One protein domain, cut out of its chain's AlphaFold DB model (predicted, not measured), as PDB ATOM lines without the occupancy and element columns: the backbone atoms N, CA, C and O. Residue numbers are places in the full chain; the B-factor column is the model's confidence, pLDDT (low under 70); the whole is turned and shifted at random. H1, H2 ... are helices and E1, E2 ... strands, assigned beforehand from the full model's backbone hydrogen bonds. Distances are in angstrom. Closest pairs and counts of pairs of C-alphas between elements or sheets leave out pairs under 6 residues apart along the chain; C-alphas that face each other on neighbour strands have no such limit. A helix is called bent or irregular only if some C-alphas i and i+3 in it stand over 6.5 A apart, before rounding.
ATOM      1  N   ALA A 122     -33.687  32.972  -6.762       93.56
ATOM      2  CA  ALA A 122     -33.579  32.442  -5.418       93.56
ATOM      3  C   ALA A 122     -33.041  31.010  -5.456       93.56
ATOM      4  O   ALA A 122     -33.340  30.259  -6.382       93.56
ATOM      5  N   ALA A 123     -32.226  30.648  -4.469       92.06
ATOM      6  CA  ALA A 123     -31.613  29.326  -4.359       92.06
ATOM      7  C   ALA A 123     -31.338  28.973  -2.889       92.06
ATOM      8  O   ALA A 123     -31.138  29.858  -2.053       92.06
ATOM      9  N   THR A 124     -31.305  27.681  -2.577       90.06
ATOM     10  CA  THR A 124     -30.792  27.149  -1.310       90.06
ATOM     11  C   THR A 124     -29.336  26.717  -1.464       90.06
ATOM     12  O   THR A 124     -28.964  26.183  -2.504       90.06
ATOM     13  N   GLU A 125     -28.523  26.931  -0.429       84.00
ATOM     14  CA  GLU A 125     -27.157  26.390  -0.350       84.00
ATOM     15  C   GLU A 125     -27.180  24.866  -0.154       84.00
ATOM     16  O   GLU A 125     -28.119  24.330   0.443       84.00
ATOM     17  N   ASP A 126     -26.113  24.170  -0.553       80.44
ATOM     18  CA  ASP A 126     -25.835  22.819  -0.055       80.44
ATOM     19  C   ASP A 126     -25.958  22.766   1.489       80.44
ATOM     20  O   ASP A 126     -25.323  23.528   2.224       80.44
ATOM     21  N   GLY A 127     -26.783  21.848   2.006       82.62
ATOM     22  CA  GLY A 127     -27.018  21.701   3.448       82.62
ATOM     23  C   GLY A 127     -27.945  22.757   4.067       82.62
ATOM     24  O   GLY A 127     -27.907  22.964   5.289       82.62
ATOM     25  N   TRP A 128     -28.766  23.438   3.256       86.44
ATOM     26  CA  TRP A 128     -29.746  24.436   3.701       86.44
ATOM     27  C   TRP A 128     -30.688  23.947   4.803       86.44
ATOM     28  O   TRP A 128     -31.242  24.767   5.526       86.44
ATOM     29  N   GLU A 129     -30.860  22.641   4.994       86.75
ATOM     30  CA  GLU A 129     -31.664  22.064   6.071       86.75
ATOM     31  C   GLU A 129     -31.140  22.487   7.449       86.75
ATOM     32  O   GLU A 129     -31.903  22.643   8.405       86.75
ATOM     33  N   ARG A 130     -29.826  22.721   7.548       86.94
ATOM     34  CA  ARG A 130     -29.160  23.174   8.774       86.94
ATOM     35  C   ARG A 130     -29.329  24.673   8.986       86.94
ATOM     36  O   ARG A 130     -29.560  25.114  10.111       86.94
ATOM     37  N   SER A 131     -29.200  25.465   7.921       87.19
ATOM     38  CA  SER A 131     -29.282  26.929   8.000       87.19
ATOM     39  C   SER A 131     -30.725  27.438   7.996       87.19
ATOM     40  O   SER A 131     -31.012  28.475   8.596       87.19
ATOM     41  N   ARG A 132     -31.637  26.686   7.368       91.50
ATOM     42  CA  ARG A 132     -33.026  27.033   7.039       91.50
ATOM     43  C   ARG A 132     -33.110  28.351   6.280       91.50
ATOM     44  O   ARG A 132     -33.949  29.191   6.594       91.50
ATOM     45  N   ARG A 133     -32.203  28.570   5.326       92.44
ATOM     46  CA  ARG A 133     -32.112  29.827   4.577       92.44
ATOM     47  C   ARG A 133     -32.295  29.624   3.087       92.44
ATOM     48  O   ARG A 133     -31.810  28.654   2.516       92.44
ATOM     49  N   ILE A 134     -32.945  30.606   2.478       93.50
ATOM     50  CA  ILE A 134     -32.991  30.802   1.032       93.50
ATOM     51  C   ILE A 134     -32.247  32.093   0.730       93.50
ATOM     52  O   ILE A 134     -32.510  33.115   1.363       93.50
ATOM     53  N   ALA A 135     -31.346  32.054  -0.244       94.88
ATOM     54  CA  ALA A 135     -30.730  33.245  -0.798       94.88
ATOM     55  C   ALA A 135     -31.640  33.824  -1.885       94.88
ATOM     56  O   ALA A 135     -32.083  33.097  -2.769       94.88
ATOM     57  N   LEU A 136     -31.892  35.128  -1.833       95.69
ATOM     58  CA  LEU A 136     -32.571  35.909  -2.861       95.69
ATOM     59  C   LEU A 136     -31.557  36.877  -3.468       95.69
ATOM     60  O   LEU A 136     -30.811  37.537  -2.740       95.69
ATOM     61  N   TYR A 137     -31.526  36.983  -4.792       95.12
ATOM     62  CA  TYR A 137     -30.521  37.780  -5.491       95.12
ATOM     63  C   TYR A 137     -31.059  38.433  -6.765       95.12
ATOM     64  O   TYR A 137     -32.099  38.049  -7.286       95.12
ATOM     65  N   GLY A 138     -30.366  39.468  -7.246       93.62
ATOM     66  CA  GLY A 138     -30.615  40.122  -8.542       93.62
ATOM     67  C   GLY A 138     -31.721  41.184  -8.540       93.62
ATOM     68  O   GLY A 138     -31.622  42.178  -9.262       93.62
ATOM     69  N   TYR A 139     -32.718  41.054  -7.663       95.00
ATOM     70  CA  TYR A 139     -33.803  42.030  -7.514       95.00
ATOM     71  C   TYR A 139     -33.299  43.461  -7.219       95.00
ATOM     72  O   TYR A 139     -32.309  43.630  -6.499       95.00
ATOM     73  N   PRO A 140     -33.976  44.514  -7.722       95.50
ATOM     74  CA  PRO A 140     -33.597  45.902  -7.454       95.50
ATOM     75  C   PRO A 140     -33.549  46.233  -5.957       95.50
ATOM     76  O   PRO A 140     -34.375  45.755  -5.179       95.50
ATOM     77  N   ALA A 141     -32.616  47.093  -5.551       96.69
ATOM     78  CA  ALA A 141     -32.536  47.567  -4.170       96.69
ATOM     79  C   ALA A 141     -33.828  48.297  -3.758       96.69
ATOM     80  O   ALA A 141     -34.433  49.004  -4.561       96.69
ATOM     81  N   GLY A 142     -34.263  48.097  -2.514       97.50
ATOM     82  CA  GLY A 142     -35.521  48.625  -1.979       97.50
ATOM     83  C   GLY A 142     -36.773  47.858  -2.413       97.50
ATOM     84  O   GLY A 142     -37.842  48.075  -1.838       97.50
ATOM     85  N   SER A 143     -36.666  46.936  -3.377       96.75
ATOM     86  CA  SER A 143     -37.799  46.098  -3.768       96.75
ATOM     87  C   SER A 143     -38.224  45.165  -2.636       96.75
ATOM     88  O   SER A 143     -37.423  44.723  -1.808       96.75
ATOM     89  N   ARG A 144     -39.526  44.890  -2.601       96.62
ATOM     90  CA  ARG A 144     -40.181  44.010  -1.639       96.62
ATOM     91  C   ARG A 144     -40.447  42.677  -2.323       96.62
ATOM     92  O   ARG A 144     -41.365  42.586  -3.130       96.62
ATOM     93  N   VAL A 145     -39.642  41.666  -2.021       95.69
ATOM     94  CA  VAL A 145     -39.743  40.347  -2.651       95.69
ATOM     95  C   VAL A 145     -40.492  39.403  -1.711       95.69
ATOM     96  O   VAL A 145     -39.982  39.116  -0.623       95.69
ATOM     97  N   PRO A 146     -41.704  38.945  -2.064       95.19
ATOM     98  CA  PRO A 146     -42.436  37.994  -1.242       95.19
ATOM     99  C   PRO A 146     -41.848  36.590  -1.403       95.19
ATOM    100  O   PRO A 146     -41.491  36.176  -2.505       95.19
ATOM    101  N   VAL A 147     -41.784  35.852  -0.299       95.25
ATOM    102  CA  VAL A 147     -41.457  34.423  -0.288       95.25
ATOM    103  C   VAL A 147     -42.756  33.663  -0.073       95.25
ATOM    104  O   VAL A 147     -43.446  33.880   0.927       95.25
ATOM    105  N   GLY A 148     -43.108  32.802  -1.022       93.44
ATOM    106  CA  GLY A 148     -44.351  32.039  -1.015       93.44
ATOM    107  C   GLY A 148     -44.127  30.563  -0.717       93.44
ATOM    108  O   GLY A 148     -43.112  29.988  -1.106       93.44
ATOM    109  N   LEU A 149     -45.105  29.952  -0.048       92.56
ATOM    110  CA  LEU A 149     -45.285  28.507   0.008       92.56
ATOM    111  C   LEU A 149     -46.182  28.096  -1.152       92.56
ATOM    112  O   LEU A 149     -47.332  28.533  -1.239       92.56
ATOM    113  N   TYR A 150     -45.651  27.247  -2.016       89.19
ATOM    114  CA  TYR A 150     -46.332  26.741  -3.191       89.19
ATOM    115  C   TYR A 150     -46.624  25.262  -3.019       89.19
ATOM    116  O   TYR A 150     -45.804  24.500  -2.507       89.19
ATOM    117  N   ARG A 151     -47.796  24.857  -3.486       86.81
ATOM    118  CA  ARG A 151     -48.192  23.466  -3.620       86.81
ATOM    119  C   ARG A 151     -48.033  23.035  -5.067       86.81
ATOM    120  O   ARG A 151     -48.639  23.625  -5.961       86.81
ATOM    121  N   LEU A 152     -47.230  22.007  -5.291       82.75
ATOM    122  CA  LEU A 152     -47.068  21.360  -6.583       82.75
ATOM    123  C   LEU A 152     -48.205  20.370  -6.784       82.75
ATOM    124  O   LEU A 152     -48.297  19.363  -6.081       82.75
ATOM    125  N   LYS A 153     -49.057  20.655  -7.765       74.56
ATOM    126  CA  LYS A 153     -50.106  19.740  -8.208       74.56
ATOM    127  C   LYS A 153     -49.661  19.037  -9.476       74.56
ATOM    128  O   LYS A 153     -49.208  19.688 -10.419       74.56
ATOM    129  N   ALA A 154     -49.830  17.719  -9.518       67.94
ATOM    130  CA  ALA A 154     -49.763  16.987 -10.774       67.94
ATOM    131  C   ALA A 154     -50.926  17.443 -11.667       67.94
ATOM    132  O   ALA A 154     -52.079  17.445 -11.234       67.94
ATOM    133  N   SER A 155     -50.630  17.861 -12.893       64.56
ATOM    134  CA  SER A 155     -51.634  18.167 -13.909       64.56
ATOM    135  C   SER A 155     -51.329  17.393 -15.188       64.56
ATOM    136  O   SER A 155     -50.204  16.934 -15.391       64.56
ATOM    137  N   SER A 156     -52.328  17.264 -16.060       56.59
ATOM    138  CA  SER A 156     -52.195  16.627 -17.376       56.59
ATOM    139  C   SER A 156     -51.165  17.305 -18.292       56.59
ATOM    140  O   SER A 156     -50.727  16.688 -19.254       56.59
ATOM    141  N   GLU A 157     -50.755  18.541 -17.985       62.06
ATOM    142  CA  GLU A 157     -49.763  19.330 -18.734       62.06
ATOM    143  C   GLU A 157     -48.395  19.421 -18.022       62.06
ATOM    144  O   GLU A 157     -47.494  20.110 -18.494       62.06
ATOM    145  N   GLY A 158     -48.219  18.740 -16.881       63.75
ATOM    146  CA  GLY A 158     -47.015  18.808 -16.040       63.75
ATOM    147  C   GLY A 158     -47.307  19.206 -14.588       63.75
ATOM    148  O   GLY A 158     -48.461  19.337 -14.180       63.75
ATOM    149  N   GLN A 159     -46.272  19.380 -13.762       67.56
ATOM    150  CA  GLN A 159     -46.444  19.878 -12.390       67.56
ATOM    151  C   GLN A 159     -46.695  21.391 -12.397       67.56
ATOM    152  O   GLN A 159     -45.886  22.152 -12.919       67.56
ATOM    153  N   LYS A 160     -47.798  21.838 -11.784       71.75
ATOM    154  CA  LYS A 160     -48.124  23.262 -11.624       71.75
ATOM    155  C   LYS A 160     -47.960  23.684 -10.167       71.75
ATOM    156  O   LYS A 160     -48.577  23.091  -9.281       71.75
ATOM    157  N   ALA A 161     -47.173  24.730  -9.925       78.88
ATOM    158  CA  ALA A 161     -47.039  25.353  -8.614       78.88
ATOM    159  C   ALA A 161     -48.196  26.334  -8.361       78.88
ATOM    160  O   ALA A 161     -48.418  27.263  -9.136       78.88
ATOM    161  N   VAL A 162     -48.941  26.138  -7.274       84.44
ATOM    162  CA  VAL A 162     -50.032  27.024  -6.837       84.44
ATOM    163  C   VAL A 162     -49.637  27.674  -5.518       84.44
ATOM    164  O   VAL A 162     -49.298  26.968  -4.572       84.44
ATOM    165  N   LEU A 163     -49.672  29.006  -5.445       87.44
ATOM    166  CA  LEU A 163     -49.395  29.733  -4.205       87.44
ATOM    167  C   LEU A 163     -50.475  29.414  -3.162       87.44
ATOM    168  O   LEU A 163     -51.651  29.679  -3.393       87.44
ATOM    169  N   GLU A 164     -50.069  28.878  -2.014       89.81
ATOM    170  CA  GLU A 164     -50.962  28.593  -0.881       89.81
ATOM    171  C   GLU A 164     -50.956  29.739   0.129       89.81
ATOM    172  O   GLU A 164     -52.002  30.178   0.598       89.81
ATOM    173  N   ARG A 165     -49.764  30.246   0.470       92.00
ATOM    174  CA  ARG A 165     -49.619  31.401   1.364       92.00
ATOM    175  C   ARG A 165     -48.314  32.141   1.140       92.00
ATOM    176  O   ARG A 165     -47.290  31.535   0.825       92.00
ATOM    177  N   GLN A 166     -48.324  33.442   1.407       93.69
ATOM    178  CA  GLN A 166     -47.091  34.194   1.606       93.69
ATOM    179  C   GLN A 166     -46.509  33.842   2.982       93.69
ATOM    180  O   GLN A 166     -47.186  33.950   4.000       93.69
ATOM    181  N   VAL A 167     -45.254  33.399   3.000       94.38
ATOM    182  CA  VAL A 167     -44.513  33.024   4.214       94.38
ATOM    183  C   VAL A 167     -43.830  34.236   4.834       94.38
ATOM    184  O   VAL A 167     -43.726  34.350   6.052       94.38
ATOM    185  N   GLY A 168     -43.351  35.145   3.995       95.12
ATOM    186  CA  GLY A 168     -42.667  36.344   4.438       95.12
ATOM    187  C   GLY A 168     -42.306  37.238   3.271       95.12
ATOM    188  O   GLY A 168     -42.783  37.059   2.148       95.12
ATOM    189  N   GLN A 169     -41.475  38.232   3.549       96.25
ATOM    190  CA  GLN A 169     -41.026  39.191   2.557       96.25
ATOM    191  C   GLN A 169     -39.626  39.681   2.910       96.25
ATOM    192  O   GLN A 169     -39.311  39.894   4.079       96.25
ATOM    193  N   VAL A 170     -38.812  39.903   1.885       96.88
ATOM    194  CA  VAL A 170     -37.476  40.480   2.000       96.88
ATOM    195  C   VAL A 170     -37.483  41.868   1.373       96.88
ATOM    196  O   VAL A 170     -38.011  42.058   0.278       96.88
ATOM    197  N   VAL A 171     -36.908  42.850   2.067       97.38
ATOM    198  CA  VAL A 171     -36.585  44.151   1.468       97.38
ATOM    199  C   VAL A 171     -35.158  44.069   0.953       97.38
ATOM    200  O   VAL A 171     -34.230  43.841   1.727       97.38
ATOM    201  N   MET A 172     -34.984  44.220  -0.354       97.69
ATOM    202  CA  MET A 172     -33.695  43.975  -0.985       97.69
ATOM    203  C   MET A 172     -32.682  45.067  -0.623       97.69
ATOM    204  O   MET A 172     -32.951  46.250  -0.854       97.69
ATOM    205  N   PRO A 173     -31.505  44.705  -0.088       97.38
ATOM    206  CA  PRO A 173     -30.457  45.668   0.230       97.38
ATOM    207  C   PRO A 173     -29.783  46.208  -1.037       97.38
ATOM    208  O   PRO A 173     -29.976  45.699  -2.142       97.38
ATOM    209  N   ALA A 174     -28.920  47.216  -0.873       95.88
ATOM    210  CA  ALA A 174     -28.136  47.800  -1.967       95.88
ATOM    211  C   ALA A 174     -27.245  46.774  -2.696       95.88
ATOM    212  O   ALA A 174     -27.032  46.890  -3.901       95.88
ATOM    213  N   SER A 175     -26.774  45.741  -1.988       95.12
ATOM    214  CA  SER A 175     -26.022  44.616  -2.564       95.12
ATOM    215  C   SER A 175     -26.855  43.753  -3.519       95.12
ATOM    216  O   SER A 175     -26.285  42.975  -4.281       95.12
ATOM    217  N   ARG A 176     -28.192  43.880  -3.490       95.88
ATOM    218  CA  ARG A 176     -29.155  43.038  -4.219       95.88
ATOM    219  C   ARG A 176     -29.029  41.549  -3.904       95.88
ATOM    220  O   ARG A 176     -29.349  40.716  -4.746       95.88
ATOM    221  N   VAL A 177     -28.561  41.227  -2.703       95.75
ATOM    222  CA  VAL A 177     -28.447  39.866  -2.182       95.75
ATOM    223  C   VAL A 177     -28.934  39.877  -0.744       95.75
ATOM    224  O   VAL A 177     -28.483  40.706   0.043       95.75
ATOM    225  N   ALA A 178     -29.827  38.959  -0.399       96.19
ATOM    226  CA  ALA A 178     -30.339  38.810   0.954       96.19
ATOM    227  C   ALA A 178     -30.654  37.348   1.260       96.19
ATOM    228  O   ALA A 178     -31.047  36.596   0.373       96.19
ATOM    229  N   ASP A 179     -30.539  36.974   2.530       95.31
ATOM    230  CA  ASP A 179     -30.992  35.674   3.008       95.31
ATOM    231  C   ASP A 179     -32.354  35.822   3.691       95.31
ATOM    232  O   ASP A 179     -32.564  36.717   4.513       95.31
ATOM    233  N   PHE A 180     -33.268  34.905   3.396       95.75
ATOM    234  CA  PHE A 180     -34.520  34.738   4.117       95.75
ATOM    235  C   PHE A 180     -34.444  33.491   4.994       95.75
ATOM    236  O   PHE A 180     -34.212  32.391   4.494       95.75
ATOM    237  N   THR A 181     -34.651  33.655   6.303       95.31
ATOM    238  CA  THR A 181     -34.741  32.518   7.229       95.31
ATOM    239  C   THR A 181     -36.158  31.958   7.213       95.31
ATOM    240  O   THR A 181     -37.118  32.670   7.497       95.31
ATOM    241  N   ILE A 182     -36.280  30.671   6.909       93.69
ATOM    242  CA  ILE A 182     -37.549  29.963   6.810       93.69
ATOM    243  C   ILE A 182     -38.100  29.705   8.225       93.69
ATOM    244  O   ILE A 182     -37.401  29.106   9.053       93.69
ATOM    245  N   PRO A 183     -39.355  30.100   8.515       94.00
ATOM    246  CA  PRO A 183     -40.033  29.748   9.759       94.00
ATOM    247  C   PRO A 183     -40.072  28.233   9.993       94.00
ATOM    248  O   PRO A 183     -40.190  27.445   9.056       94.00
ATOM    249  N   GLN A 184     -39.972  27.795  11.251       90.50
ATOM    250  CA  GLN A 184     -39.822  26.369  11.567       90.50
ATOM    251  C   GLN A 184     -41.028  25.516  11.141       90.50
ATOM    252  O   GLN A 184     -40.841  24.373  10.730       90.50
ATOM    253  N   ASP A 185     -42.245  26.049  11.241       89.56
ATOM    254  CA  ASP A 185     -43.467  25.378  10.794       89.56
ATOM    255  C   ASP A 185     -43.440  25.141   9.278       89.56
ATOM    256  O   ASP A 185     -43.675  24.024   8.829       89.56
ATOM    257  N   VAL A 186     -43.054  26.163   8.507       90.81
ATOM    258  CA  VAL A 186     -42.900  26.091   7.049       90.81
ATOM    259  C   VAL A 186     -41.801  25.111   6.670       90.81
ATOM    260  O   VAL A 186     -41.998  24.290   5.781       90.81
ATOM    261  N   PHE A 187     -40.655  25.176   7.352       90.31
ATOM    262  CA  PHE A 187     -39.521  24.296   7.092       90.31
ATOM    263  C   PHE A 187     -39.928  22.823   7.191       90.31
ATOM    264  O   PHE A 187     -39.676  22.073   6.257       90.31
ATOM    265  N   ARG A 188     -40.651  22.433   8.252       85.88
ATOM    266  CA  ARG A 188     -41.163  21.058   8.416       85.88
ATOM    267  C   ARG A 188     -42.068  20.613   7.265       85.88
ATOM    268  O   ARG A 188     -42.106  19.427   6.960       85.88
ATOM    269  N   THR A 189     -42.805  21.537   6.650       85.25
ATOM    270  CA  THR A 189     -43.682  21.247   5.507       85.25
ATOM    271  C   THR A 189     -42.898  20.984   4.221       85.25
ATOM    272  O   THR A 189     -43.318  20.146   3.432       85.25
ATOM    273  N   VAL A 190     -41.783  21.689   3.999       84.38
ATOM    274  CA  VAL A 190     -41.026  21.625   2.732       84.38
ATOM    275  C   VAL A 190     -39.785  20.733   2.792       84.38
ATOM    276  O   VAL A 190     -39.238  20.386   1.752       84.38
ATOM    277  N   SER A 191     -39.328  20.350   3.988       75.88
ATOM    278  CA  SER A 191     -38.128  19.524   4.182       75.88
ATOM    279  C   SER A 191     -38.380  18.017   4.083       75.88
ATOM    280  O   SER A 191     -37.437  17.241   4.179       75.88
ATOM    281  N   VAL A 192     -39.638  17.581   3.979       70.94
ATOM    282  CA  VAL A 192     -40.014  16.160   3.956       70.94
ATOM    283  C   VAL A 192     -40.517  15.807   2.564       70.94
ATOM    284  O   VAL A 192     -41.447  16.443   2.068       70.94
ATOM    285  N   ALA A 193     -39.934  14.776   1.945       67.69
ATOM    286  CA  ALA A 193     -40.462  14.219   0.706       67.69
ATOM    287  C   ALA A 193     -41.927  13.809   0.896       67.69
ATOM    288  O   ALA A 193     -42.274  13.049   1.806       67.69
ATOM    289  N   ALA A 194     -42.808  14.333   0.042       65.06
ATOM    290  CA  ALA A 194     -44.203  13.937   0.070       65.06
ATOM    291  C   ALA A 194     -44.302  12.436  -0.269       65.06
ATOM    292  O   ALA A 194     -43.651  11.981  -1.215       65.06
ATOM    293  N   PRO A 195     -45.118  11.651   0.461       64.81
ATOM    294  CA  PRO A 195     -45.432  10.285   0.060       64.81
ATOM    295  C   PRO A 195     -45.916  10.245  -1.393       64.81
ATOM    296  O   PRO A 195     -46.593  11.172  -1.844       64.81
ATOM    297  N   GLN A 196     -45.607   9.162  -2.113       62.81
ATOM    298  CA  GLN A 196     -46.047   8.997  -3.500       62.81
ATOM    299  C   GLN A 196     -47.560   9.237  -3.629       62.81
ATOM    300  O   GLN A 196     -48.356   8.700  -2.859       62.81
ATOM    301  N   GLY A 197     -47.949  10.075  -4.592       62.09
ATOM    302  CA  GLY A 197     -49.348  10.438  -4.831       62.09
ATOM    303  C   GLY A 197     -49.908  11.544  -3.928       62.09
ATOM    304  O   GLY A 197     -51.103  11.821  -4.011       62.09
ATOM    305  N   LYS A 198     -49.089  12.190  -3.085       67.94
ATOM    306  CA  LYS A 198     -49.489  13.382  -2.319       67.94
ATOM    307  C   LYS A 198     -48.920  14.673  -2.900       67.94
ATOM    308  O   LYS A 198     -47.866  14.688  -3.533       67.94
ATOM    309  N   ASP A 199     -49.627  15.763  -2.618       72.56
ATOM    310  CA  ASP A 199     -49.192  17.123  -2.921       72.56
ATOM    311  C   ASP A 199     -47.815  17.396  -2.285       72.56
ATOM    312  O   ASP A 199     -47.616  17.181  -1.086       72.56
ATOM    313  N   THR A 200     -46.867  17.876  -3.094       82.06
ATOM    314  CA  THR A 200     -45.542  18.314  -2.626       82.06
ATOM    315  C   THR A 200     -45.567  19.817  -2.399       82.06
ATOM    316  O   THR A 200     -46.162  20.552  -3.185       82.06
ATOM    317  N   TYR A 201     -44.919  20.289  -1.339       86.38
ATOM    318  CA  TYR A 201     -44.818  21.713  -1.043       86.38
ATOM    319  C   TYR A 201     -43.388  22.189  -1.244       86.38
ATOM    320  O   TYR A 201     -42.442  21.489  -0.895       86.38
ATOM    321  N   CYS A 202     -43.232  23.396  -1.769       88.31
ATOM    322  CA  CYS A 202     -41.930  24.024  -1.900       88.31
ATOM    323  C   CYS A 202     -42.015  25.532  -1.698       88.31
ATOM    324  O   CYS A 202     -43.094  26.129  -1.740       88.31
ATOM    325  N   LEU A 203     -40.866  26.158  -1.460       91.00
ATOM    326  CA  LEU A 203     -40.754  27.609  -1.429       91.00
ATOM    327  C   LEU A 203     -40.333  28.140  -2.794       91.00
ATOM    328  O   LEU A 203     -39.528  27.519  -3.491       91.00
ATOM    329  N   SER A 204     -40.878  29.297  -3.155       89.31
ATOM    330  CA  SER A 204     -40.442  30.062  -4.322       89.31
ATOM    331  C   SER A 204     -40.738  31.559  -4.156       89.31
ATOM    332  O   SER A 204     -41.240  32.012  -3.120       89.31
ATOM    333  N   VAL A 205     -40.393  32.329  -5.181       88.75
ATOM    334  CA  VAL A 205     -40.548  33.779  -5.317       88.75
ATOM    335  C   VAL A 205     -41.148  34.095  -6.706       88.75
ATOM    336  O   VAL A 205     -40.983  33.291  -7.619       88.75
TER     337      VAL A 205
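AT A GLANCE: This is residues 122 to 205 of the 216 residues of an uncharacterized protein of Streptomyces sp. 61 (UniProt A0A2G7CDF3). A long, bent hairpin of E2 and E3, with E5 added beside E2, makes a strongly twisted sheet, and the small two-stranded sheet E1 E4 crosses it near the end where E2 begins and E3 ends, a small sandwich only partly face to face. H2 packs over E5, and the very short H1 lies near E1 and E4, with its centre the farthest from the mean of the C-alphas. The printed part has 84 residues, with two named helices and five named strands in the order H1 E1 E2 E3 E4 H2 E5; the sheets, in the orders E3 E2 E5 and E1 E4, are antiparallel, and the class is mixed, helices and strands. It is only just compact, close to loose, with a radius of gyration of the C-alphas of 13.8 A and spans of 43 by 29 by 20 A.

HOW THE PARTS SIT: E2, residues 144 to 155, and E3, residues 158 to 171, form a hairpin, with N 151 and O 162 2.8 A apart, within hydrogen-bond range. E2 bends by 52 degrees at residue 149 and E3 by 75 degrees at residue 165. On the other side of E2 is E5, residues 200 to 204, antiparallel to it, with N 150 and O 202 2.8 A apart. In the second sheet E1, residues 133 to 137, is antiparallel to E4, residues 177 to 181, with N 136 and O 178 2.8 A apart. The two sheets form a sandwich, two sheets face to face, their strands at 71 degrees; the closest C-alphas of E3 and E4 are those of Val 170 and Phe 180, 6.8 A apart. H2, residues 184 to 190, is on the three-stranded sheet at a height over the sheet of 8.2 A, over E5 and along the strands, at 15 degrees to E5 on the local plane; their closest C-alphas are those of Val 190 and Cys 202, 5.3 A apart. H1, residues 128 to 131, is not on that sheet; its closest C-alpha pair with E1 is Trp 128 and Ile 134, 7.6 A. In H2 every O i to N i+4 pair is within hydrogen-bond range, while H1 is too short for such a pair.

IN THESE COORDINATES: E2 runs 30.8 A from C-alpha 144 at (-40.181, 44.010, -1.639) to C-alpha 155, and E3 runs 32.5 A from C-alpha 158 to C-alpha 171. E5 spans 12.9 A and ends at C-alpha 204 at (-40.442, 30.062, -4.322). E1 spans 12.9 A, E4 13.5 A and H2 10.1 A. H1, 5.0 A long, begins at C-alpha 128 at (-29.746, 24.436, 3.701).

THE WHOLE: The two C-alphas farthest apart are those of Ala 174 and Gly 197, 43.1 A. The printed part has no cut, and no link is long. The mean pLDDT of the printed part is 86.6, with residues 154 to 159 and 193 to 198 under 70.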